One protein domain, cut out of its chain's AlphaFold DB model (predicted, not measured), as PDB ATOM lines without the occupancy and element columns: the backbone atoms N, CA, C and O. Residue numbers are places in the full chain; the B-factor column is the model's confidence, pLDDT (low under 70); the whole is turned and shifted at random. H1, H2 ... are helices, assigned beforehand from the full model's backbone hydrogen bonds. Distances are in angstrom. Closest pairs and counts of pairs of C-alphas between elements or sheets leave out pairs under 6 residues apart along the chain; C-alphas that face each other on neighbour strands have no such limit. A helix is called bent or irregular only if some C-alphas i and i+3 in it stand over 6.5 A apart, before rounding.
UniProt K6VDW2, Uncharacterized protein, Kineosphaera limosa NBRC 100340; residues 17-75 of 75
ATOM      1  N   GLY A  17      18.608  -7.973 -23.823       98.19
ATOM      2  CA  GLY A  17      19.413  -6.757 -23.975       98.19
ATOM      3  C   GLY A  17      19.113  -5.681 -22.928       98.19
ATOM      4  O   GLY A  17      20.011  -4.941 -22.523       98.19
ATOM      5  N   VAL A  18      17.873  -5.600 -22.437       96.31
ATOM      6  CA  VAL A  18      17.515  -4.697 -21.333       96.31
ATOM      7  C   VAL A  18      18.074  -5.230 -20.018       96.31
ATOM      8  O   VAL A  18      18.658  -4.468 -19.245       96.31
ATOM      9  N   LEU A  19      17.941  -6.535 -19.765       95.56
ATOM     10  CA  LEU A  19      18.495  -7.156 -18.566       95.56
ATOM     11  C   LEU A  19      20.018  -6.986 -18.501       95.56
ATOM     12  O   LEU A  19      20.529  -6.611 -17.448       95.56
ATOM     13  N   ASP A  20      20.723  -7.180 -19.612       97.12
ATOM     14  CA  ASP A  20      22.174  -7.006 -19.704       97.12
ATOM     15  C   ASP A  20      22.589  -5.574 -19.345       97.12
ATOM     16  O   ASP A  20      23.504  -5.362 -18.546       97.12
ATOM     17  N   GLN A  21      21.865  -4.572 -19.852       97.12
ATOM     18  CA  GLN A  21      22.103  -3.168 -19.507       97.12
ATOM     19  C   GLN A  21      21.874  -2.884 -18.019       97.12
ATOM     20  O   GLN A  21      22.641  -2.136 -17.403       97.12
ATOM     21  N   VAL A  22      20.840  -3.480 -17.417       95.75
ATOM     22  CA  VAL A  22      20.594  -3.355 -15.973       95.75
ATOM     23  C   VAL A  22      21.724  -4.010 -15.185       95.75
ATOM     24  O   VAL A  22      22.244  -3.397 -14.258       95.75
ATOM     25  N   GLN A  23      22.144  -5.219 -15.557       94.81
ATOM     26  CA  GLN A  23      23.217  -5.945 -14.873       94.81
ATOM     27  C   GLN A  23      24.576  -5.248 -14.990       94.81
ATOM     28  O   GLN A  23      25.368  -5.312 -14.053       94.81
ATOM     29  N   ALA A  24      24.834  -4.552 -16.100       96.94
ATOM     30  CA  ALA A  24      26.042  -3.753 -16.282       96.94
ATOM     31  C   ALA A  24      26.058  -2.484 -15.410       96.94
ATOM     32  O   ALA A  24      27.126  -2.028 -15.005       96.94
ATOM     33  N   ARG A  25      24.885  -1.902 -15.119       96.50
ATOM     34  CA  ARG A  25      24.754  -0.646 -14.359       96.50
ATOM     35  C   ARG A  25      24.540  -0.854 -12.858       96.50
ATOM     36  O   ARG A  25      24.943  -0.008 -12.065       96.50
ATOM     37  N   VAL A  26      23.867  -1.934 -12.467       96.69
ATOM     38  CA  VAL A  26      23.346  -2.140 -11.109       96.69
ATOM     39  C   VAL A  26      24.099  -3.277 -10.414       96.69
ATOM     40  O   VAL A  26      24.163  -4.383 -10.960       96.69
ATOM     41  N   PRO A  27      24.617  -3.070  -9.187       93.75
ATOM     42  CA  PRO A  27      25.278  -4.127  -8.431       93.75
ATOM     43  C   PRO A  27      24.388  -5.358  -8.217       93.75
ATOM     44  O   PRO A  27      23.165  -5.261  -8.052       93.75
ATOM     45  N   ARG A  28      25.014  -6.540  -8.141       91.88
ATOM     46  CA  ARG A  28      24.312  -7.780  -7.772       91.88
ATOM     47  C   ARG A  28      23.573  -7.604  -6.441       91.88
ATOM     48  O   ARG A  28      24.092  -6.997  -5.510       91.88
ATOM     49  N   GLY A  29      22.352  -8.134  -6.367       92.00
ATOM     50  CA  GLY A  29      21.475  -8.008  -5.196       92.00
ATOM     51  C   GLY A  29      20.641  -6.721  -5.141       92.00
ATOM     52  O   GLY A  29      19.661  -6.688  -4.407       92.00
ATOM     53  N   GLN A  30      20.946  -5.698  -5.950       94.81
ATOM     54  CA  GLN A  30      20.170  -4.443  -5.995       94.81
ATOM     55  C   GLN A  30      19.193  -4.368  -7.178       94.81
ATOM     56  O   GLN A  30      18.435  -3.410  -7.310       94.81
ATOM     57  N   GLN A  31      19.168  -5.397  -8.024       93.69
ATOM     58  CA  GLN A  31      18.355  -5.446  -9.243       93.69
ATOM     59  C   GLN A  31      16.854  -5.338  -8.953       93.69
ATOM     60  O   GLN A  31      16.160  -4.602  -9.646       93.69
ATOM     61  N   SER A  32      16.357  -6.006  -7.907       91.62
ATOM     62  CA  SER A  32      14.941  -5.921  -7.525       91.62
ATOM     63  C   SER A  32      14.553  -4.515  -7.071       91.62
ATOM     64  O   SER A  32      13.512  -4.019  -7.477       91.62
ATOM     65  N   SER A  33      15.407  -3.847  -6.284       94.12
ATOM     66  CA  SER A  33      15.168  -2.460  -5.862       94.12
ATOM     67  C   SER A  33      15.201  -1.512  -7.058       94.12
ATOM     68  O   SER A  33      14.287  -0.710  -7.221       94.12
ATOM     69  N   TYR A  34      16.186  -1.665  -7.947       95.50
ATOM     70  CA  TYR A  34      16.242  -0.897  -9.187       95.50
ATOM     71  C   TYR A  34      14.982  -1.089 -10.041       95.50
ATOM     72  O   TYR A  34      14.435  -0.113 -10.549       95.50
ATOM     73  N   ALA A  35      14.497  -2.327 -10.175       94.44
ATOM     74  CA  ALA A  35      13.267  -2.621 -10.902       94.44
ATOM     75  C   ALA A  35      12.044  -1.972 -10.235       94.44
ATOM     76  O   ALA A  35      11.247  -1.348 -10.926       94.44
ATOM     77  N   THR A  36      11.915  -2.047  -8.906       95.06
ATOM     78  CA  THR A  36      10.834  -1.374  -8.167       95.06
ATOM     79  C   THR A  36      10.842   0.136  -8.398       95.06
ATOM     80  O   THR A  36       9.804   0.701  -8.729       95.06
ATOM     81  N   GLU A  37      11.999   0.789  -8.294       96.12
ATOM     82  CA  GLU A  37      12.115   2.233  -8.523       96.12
ATOM     83  C   GLU A  37      11.906   2.611  -9.995       96.12
ATOM     84  O   GLU A  37      11.378   3.676 -10.306       96.12
ATOM     85  N   ALA A  38      12.296   1.751 -10.937       96.31
ATOM     86  CA  ALA A  38      11.993   1.955 -12.348       96.31
ATOM     87  C   ALA A  38      10.491   1.882 -12.634       96.31
ATOM     88  O   ALA A  38       9.977   2.747 -13.335       96.31
ATOM     89  N   LEU A  39       9.795   0.907 -12.049       96.50
ATOM     90  CA  LEU A  39       8.351   0.753 -12.204       96.50
ATOM     91  C   LEU A  39       7.583   1.892 -11.537       96.50
ATOM     92  O   LEU A  39       6.665   2.416 -12.148       96.50
ATOM     93  N   ARG A  40       7.988   2.333 -10.337       97.44
ATOM     94  CA  ARG A  40       7.398   3.514  -9.681       97.44
ATOM     95  C   ARG A  40       7.483   4.752 -10.566       97.44
ATOM     96  O   ARG A  40       6.467   5.366 -10.852       97.44
ATOM     97  N   ARG A  41       8.677   5.046 -11.089       97.88
ATOM     98  CA  ARG A  41       8.890   6.168 -12.015       97.88
ATOM     99  C   ARG A  41       8.128   6.029 -13.332       97.88
ATOM    100  O   ARG A  41       7.984   7.030 -14.031       97.88
ATOM    101  N   GLN A  42       7.774   4.812 -13.741       98.06
ATOM    102  CA  GLN A  42       6.956   4.604 -14.930       98.06
ATOM    103  C   GLN A  42       5.488   4.871 -14.608       98.06
ATOM    104  O   GLN A  42       4.891   5.698 -15.275       98.06
ATOM    105  N   LEU A  43       4.966   4.286 -13.528       98.44
ATOM    106  CA  LEU A  43       3.595   4.516 -13.068       98.44
ATOM    107  C   LEU A  43       3.319   6.001 -12.810       98.44
ATOM    108  O   LEU A  43       2.332   6.521 -13.295       98.44
ATOM    109  N   GLU A  44       4.234   6.718 -12.154       98.31
ATOM    110  CA  GLU A  44       4.100   8.169 -11.950       98.31
ATOM    111  C   GLU A  44       4.033   8.958 -13.270       98.31
ATOM    112  O   GLU A  44       3.378   9.996 -13.341       98.31
ATOM    113  N   ARG A  45       4.732   8.497 -14.318       98.38
ATOM    114  CA  ARG A  45       4.673   9.124 -15.647       98.38
ATOM    115  C   ARG A  45       3.385   8.780 -16.378       98.38
ATOM    116  O   ARG A  45       2.872   9.647 -17.078       98.38
ATOM    117  N   ASP A  46       2.912   7.550 -16.226       98.62
ATOM    118  CA  ASP A  46       1.657   7.087 -16.807       98.62
ATOM    119  C   ASP A  46       0.488   7.863 -16.172       98.62
ATOM    120  O   ASP A  46      -0.268   8.513 -16.888       98.62
ATOM    121  N   ASP A  47       0.447   7.956 -14.837       98.19
ATOM    122  CA  ASP A  47      -0.538   8.751 -14.087       98.19
ATOM    123  C   ASP A  47      -0.510  10.236 -14.498       98.19
ATOM    124  O   ASP A  47      -1.547  10.890 -14.623       98.19
ATOM    125  N   LEU A  48       0.686  10.799 -14.719       97.94
ATOM    126  CA  LEU A  48       0.825  12.174 -15.198       97.94
ATOM    127  C   LEU A  48       0.296  12.339 -16.628       97.94
ATOM    128  O   LEU A  48      -0.302  13.371 -16.935       97.94
ATOM    129  N   ALA A  49       0.532  11.363 -17.505       97.50
ATOM    130  CA  ALA A  49       0.025  11.397 -18.872       97.50
ATOM    131  C   ALA A  49      -1.509  11.359 -18.889       97.50
ATOM    132  O   ALA A  49      -2.117  12.154 -19.609       97.50
ATOM    133  N   ASP A  50      -2.111  10.519 -18.046       97.94
ATOM    134  CA  ASP A  50      -3.562  10.433 -17.878       97.94
ATOM    135  C   ASP A  50      -4.135  11.762 -17.363       97.94
ATOM    136  O   ASP A  50      -5.057  12.318 -17.958       97.94
ATOM    137  N   LEU A  51      -3.515  12.361 -16.339       97.62
ATOM    138  CA  LEU A  51      -3.937  13.667 -15.824       97.62
ATOM    139  C   LEU A  51      -3.871  14.771 -16.892       97.62
ATOM    140  O   LEU A  51      -4.745  15.636 -16.962       97.62
ATOM    141  N   VAL A  52      -2.820  14.779 -17.716       96.00
ATOM    142  CA  VAL A  52      -2.691  15.748 -18.813       96.00
ATOM    143  C   VAL A  52      -3.772  15.514 -19.868       96.00
ATOM    144  O   VAL A  52      -4.345  16.490 -20.355       96.00
ATOM    145  N   ALA A  53      -4.070  14.258 -20.207       96.31
ATOM    146  CA  ALA A  53      -5.135  13.922 -21.144       96.31
ATOM    147  C   ALA A  53      -6.500  14.424 -20.649       96.31
ATOM    148  O   ALA A  53      -7.187  15.117 -21.401       96.31
ATOM    149  N   ASP A  54      -6.834  14.194 -19.376       97.62
ATOM    150  CA  ASP A  54      -8.077  14.677 -18.759       97.62
ATOM    151  C   ASP A  54      -8.190  16.211 -18.815       97.62
ATOM    152  O   ASP A  54      -9.243  16.778 -19.126       97.62
ATOM    153  N   LEU A  55      -7.087  16.919 -18.543       95.69
ATOM    154  CA  LEU A  55      -7.054  18.381 -18.608       95.69
ATOM    155  C   LEU A  55      -7.260  18.900 -20.033       95.69
ATOM    156  O   LEU A  55      -7.966  19.896 -20.215       95.69
ATOM    157  N   VAL A  56      -6.660  18.240 -21.026       96.19
ATOM    158  CA  VAL A  56      -6.827  18.582 -22.445       96.19
ATOM    159  C   VAL A  56      -8.249  18.297 -22.914       96.19
ATOM    160  O   VAL A  56      -8.808  19.100 -23.657       96.19
ATOM    161  N   GLU A  57      -8.865  17.204 -22.467       96.69
ATOM    162  CA  GLU A  57     -10.266  16.912 -22.775       96.69
ATOM    163  C   GLU A  57     -11.195  18.000 -22.217       96.69
ATOM    164  O   GLU A  57     -12.057  18.512 -22.932       96.69
ATOM    165  N   ALA A  58     -10.985  18.410 -20.963       97.19
ATOM    166  CA  ALA A  58     -11.839  19.389 -20.300       97.19
ATOM    167  C   ALA A  58     -11.645  20.835 -20.799       97.19
ATOM    168  O   ALA A  58     -12.598  21.615 -20.781       97.19
ATOM    169  N   ASN A  59     -10.431  21.216 -21.213       94.75
ATOM    170  CA  ASN A  59     -10.074  22.618 -21.493       94.75
ATOM    171  C   ASN A  59      -9.629  22.882 -22.940       94.75
ATOM    172  O   ASN A  59      -9.433  24.038 -23.318       94.75
ATOM    173  N   GLY A  60      -9.479  21.839 -23.755       92.06
ATOM    174  CA  GLY A  60      -8.816  21.910 -25.052       92.06
ATOM    175  C   GLY A  60      -7.285  21.807 -24.947       92.06
ATOM    176  O   GLY A  60      -6.718  21.793 -23.852       92.06
ATOM    177  N   PRO A  61      -6.587  21.705 -26.091       92.12
ATOM    178  CA  PRO A  61      -5.133  21.570 -26.124       92.12
ATOM    179  C   PRO A  61      -4.425  22.815 -25.579       92.12
ATOM    180  O   PRO A  61      -4.912  23.940 -25.704       92.12
ATOM    181  N   LEU A  62      -3.231  22.611 -25.020       88.19
ATOM    182  CA  LEU A  62      -2.367  23.702 -24.570       88.19
ATOM    183  C   LEU A  62      -1.934  24.586 -25.752       88.19
ATOM    184  O   LEU A  62      -1.456  24.089 -26.770       88.19
ATOM    185  N   ASP A  63      -2.035  25.905 -25.581       90.50
ATOM    186  CA  ASP A  63      -1.428  26.883 -26.490       90.50
ATOM    187  C   ASP A  63       0.066  27.023 -26.162       90.50
ATOM    188  O   ASP A  63       0.450  27.700 -25.204       90.50
ATOM    189  N   GLU A  64       0.918  26.395 -26.973       90.94
ATOM    190  CA  GLU A  64       2.379  26.440 -26.830       90.94
ATOM    191  C   GLU A  64       2.930  27.875 -26.799       90.94
ATOM    192  O   GLU A  64       3.863  28.172 -26.050       90.94
ATOM    193  N   GLY A  65       2.323  28.794 -27.558       90.06
ATOM    194  CA  GLY A  65       2.710  30.200 -27.578       90.06
ATOM    195  C   GLY A  65       2.370  30.913 -26.271       90.06
ATOM    196  O   GLY A  65       3.135  31.765 -25.814       90.06
ATOM    197  N   ALA A  66       1.248  30.568 -25.638       87.81
ATOM    198  CA  ALA A  66       0.908  31.063 -24.306       87.81
ATOM    199  C   ALA A  66       1.823  30.478 -23.222       87.81
ATOM    200  O   ALA A  66       2.276  31.225 -22.352       87.81
ATOM    201  N   VAL A  67       2.140  29.182 -23.302       88.31
ATOM    202  CA  VAL A  67       3.035  28.503 -22.353       88.31
ATOM    203  C   VAL A  67       4.446  29.093 -22.403       88.31
ATOM    204  O   VAL A  67       5.004  29.408 -21.353       88.31
ATOM    205  N   ALA A  68       5.003  29.314 -23.597       92.00
ATOM    206  CA  ALA A  68       6.323  29.927 -23.754       92.00
ATOM    207  C   ALA A  68       6.385  31.330 -23.123       92.00
ATOM    208  O   ALA A  68       7.288  31.610 -22.335       92.00
ATOM    209  N   ARG A  69       5.370  32.177 -23.375       93.06
ATOM    210  CA  ARG A  69       5.269  33.515 -22.761       93.06
ATOM    211  C   ARG A  69       5.222  33.457 -21.233       93.06
ATOM    212  O   ARG A  69       5.849  34.283 -20.577       93.06
ATOM    213  N   PHE A  70       4.487  32.500 -20.665       87.56
ATOM    214  CA  PHE A  70       4.440  32.299 -19.214       87.56
ATOM    215  C   PHE A  70       5.783  31.828 -18.643       87.56
ATOM    216  O   PHE A  70       6.201  32.319 -17.598       87.56
ATOM    217  N   GLY A  71       6.468  30.905 -19.323       86.94
ATOM    218  CA  GLY A  71       7.776  30.400 -18.900       86.94
ATOM    219  C   GLY A  71       8.861  31.478 -18.889       86.94
ATOM    220  O   GLY A  71       9.659  31.530 -17.955       86.94
ATOM    221  N   ASP A  72       8.856  32.369 -19.882       87.56
ATOM    222  CA  ASP A  72       9.782  33.504 -19.938       87.56
ATOM    223  C   ASP A  72       9.516  34.536 -18.832       87.56
ATOM    224  O   ASP A  72      10.454  35.157 -18.344       87.56
ATOM    225  N   ALA A  73       8.263  34.683 -18.388       82.06
ATOM    226  CA  ALA A  73       7.893  35.589 -17.298       82.06
ATOM    227  C   ALA A  73       8.254  35.064 -15.891       82.06
ATOM    228  O   ALA A  73       8.235  35.838 -14.935       82.06
ATOM    229  N   LEU A  74       8.544  33.765 -15.750       80.31
ATOM    230  CA  LEU A  74       8.917  33.119 -14.482       80.31
ATOM    231  C   LEU A  74      10.437  33.017 -14.260       80.31
ATOM    232  O   LEU A  74      10.853  32.560 -13.193       80.31
ATOM    233  N   ARG A  75      11.256  33.394 -15.250       67.44
ATOM    234  CA  ARG A  75      12.723  33.489 -15.135       67.44
ATOM    235  C   ARG A  75      13.161  34.844 -14.602       67.44
ATOM    236  O   ARG A  75      14.168  34.846 -13.862       67.44
TER     237      ARG A  75
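This is residues 17 to 75 of the 75 residues of an uncharacterized protein of Kineosphaera limosa NBRC 100340 (UniProt K6VDW2). Picture one long, unbent helix, H2, as a bar that makes the longest axis, with a short helix set off at each of its ends: H1 near the start of H2, and H3 beyond its far end, reached through residues 60 to 63. The arrangement is open and loosely formed rather than a packed bundle: no two helices touch and there is no common core; residues 36 to 51, which belong to H2, residues 54 to 60, of which 54 to 59 belong to H2, and residues 63 to 75, of which 64 to 73 belong to H3, stand free. The printed part has 59 residues with three named helices, in the order H1, H2, H3, and no named strand; its class is all helix, with 48 of the 59 residues in helices. The whole is extended, with a radius of gyration of the C-alphas of 18.5 A, and elongated in outline, spanning 48 by 28 by 19 A along its three main axes.

Begin at the first printed residue, Gly 17, whose C-alpha is at (19.413, -6.757, -23.975). From there H1 runs through residues 17 to 25, nine residues, and covers 12.6 A from first to last C-alpha. Read on past residues 26 to 30, which belong to no named element, to C-alpha 31 at (18.355, -5.446, -9.243), where H2 begins. H2 holds residues 31 to 59, 29 residues, and is the longest helix; it covers 41.8 A, and you find its last C-alpha, that of Asn 59, at (-10.074, 22.618, -21.493). Over this stretch x falls from 18.355 to -10.074 while y rises from -5.446 to 22.618. After residues 60 to 63 comes H3, residues 64 to 73, ten residues over 14.3 A, which ends at C-alpha 73 at (7.893, 35.589, -17.298). Residues 74 and 75 follow it. None of the three helices is bent or irregular.

Start with H1 and look for what comes near it. H1 and H2 are close but not clearly touching, with 2 pairs of C-alphas within 8 A. Their closest C-alphas are those of Val 22 and Gln 31, 7.4 A apart. The lines of H1 and H2 stand at a steep tilt of 63 degrees, and the two run opposite ways. Their centres are 22.6 A apart. The link between H1 and H2, residues 26 to 30, is tight. Move on to the far end of H2, and you find that H2 and H3 are apart, though they follow each other in the chain and the link between them, residues 60 to 63, is tight. H1 and H3 are apart too. In the backbone, every pair of O of residue i and N of residue i+4 is within hydrogen-bond range in H1 and H3, and 24 of 25 such pairs are in H2.

To see how large the printed part is, take the two C-alphas farthest apart, those of Arg 28 and Ala 66, at 48.3 A. The first and last printed C-alphas, those of Gly 17 and Arg 75, are 41.7 A apart. The printed residues run from 17 to 75 without a gap, and Arg 75 is the last residue of the full chain of 75. Both links are tight, and neither is long. In the B-factor column the mean pLDDT of the printed part is 93.8; it is 96 in H1, 97 in H2 and 89 in H3. One printed residue, Arg 75, is under 70, where the model's confidence is low.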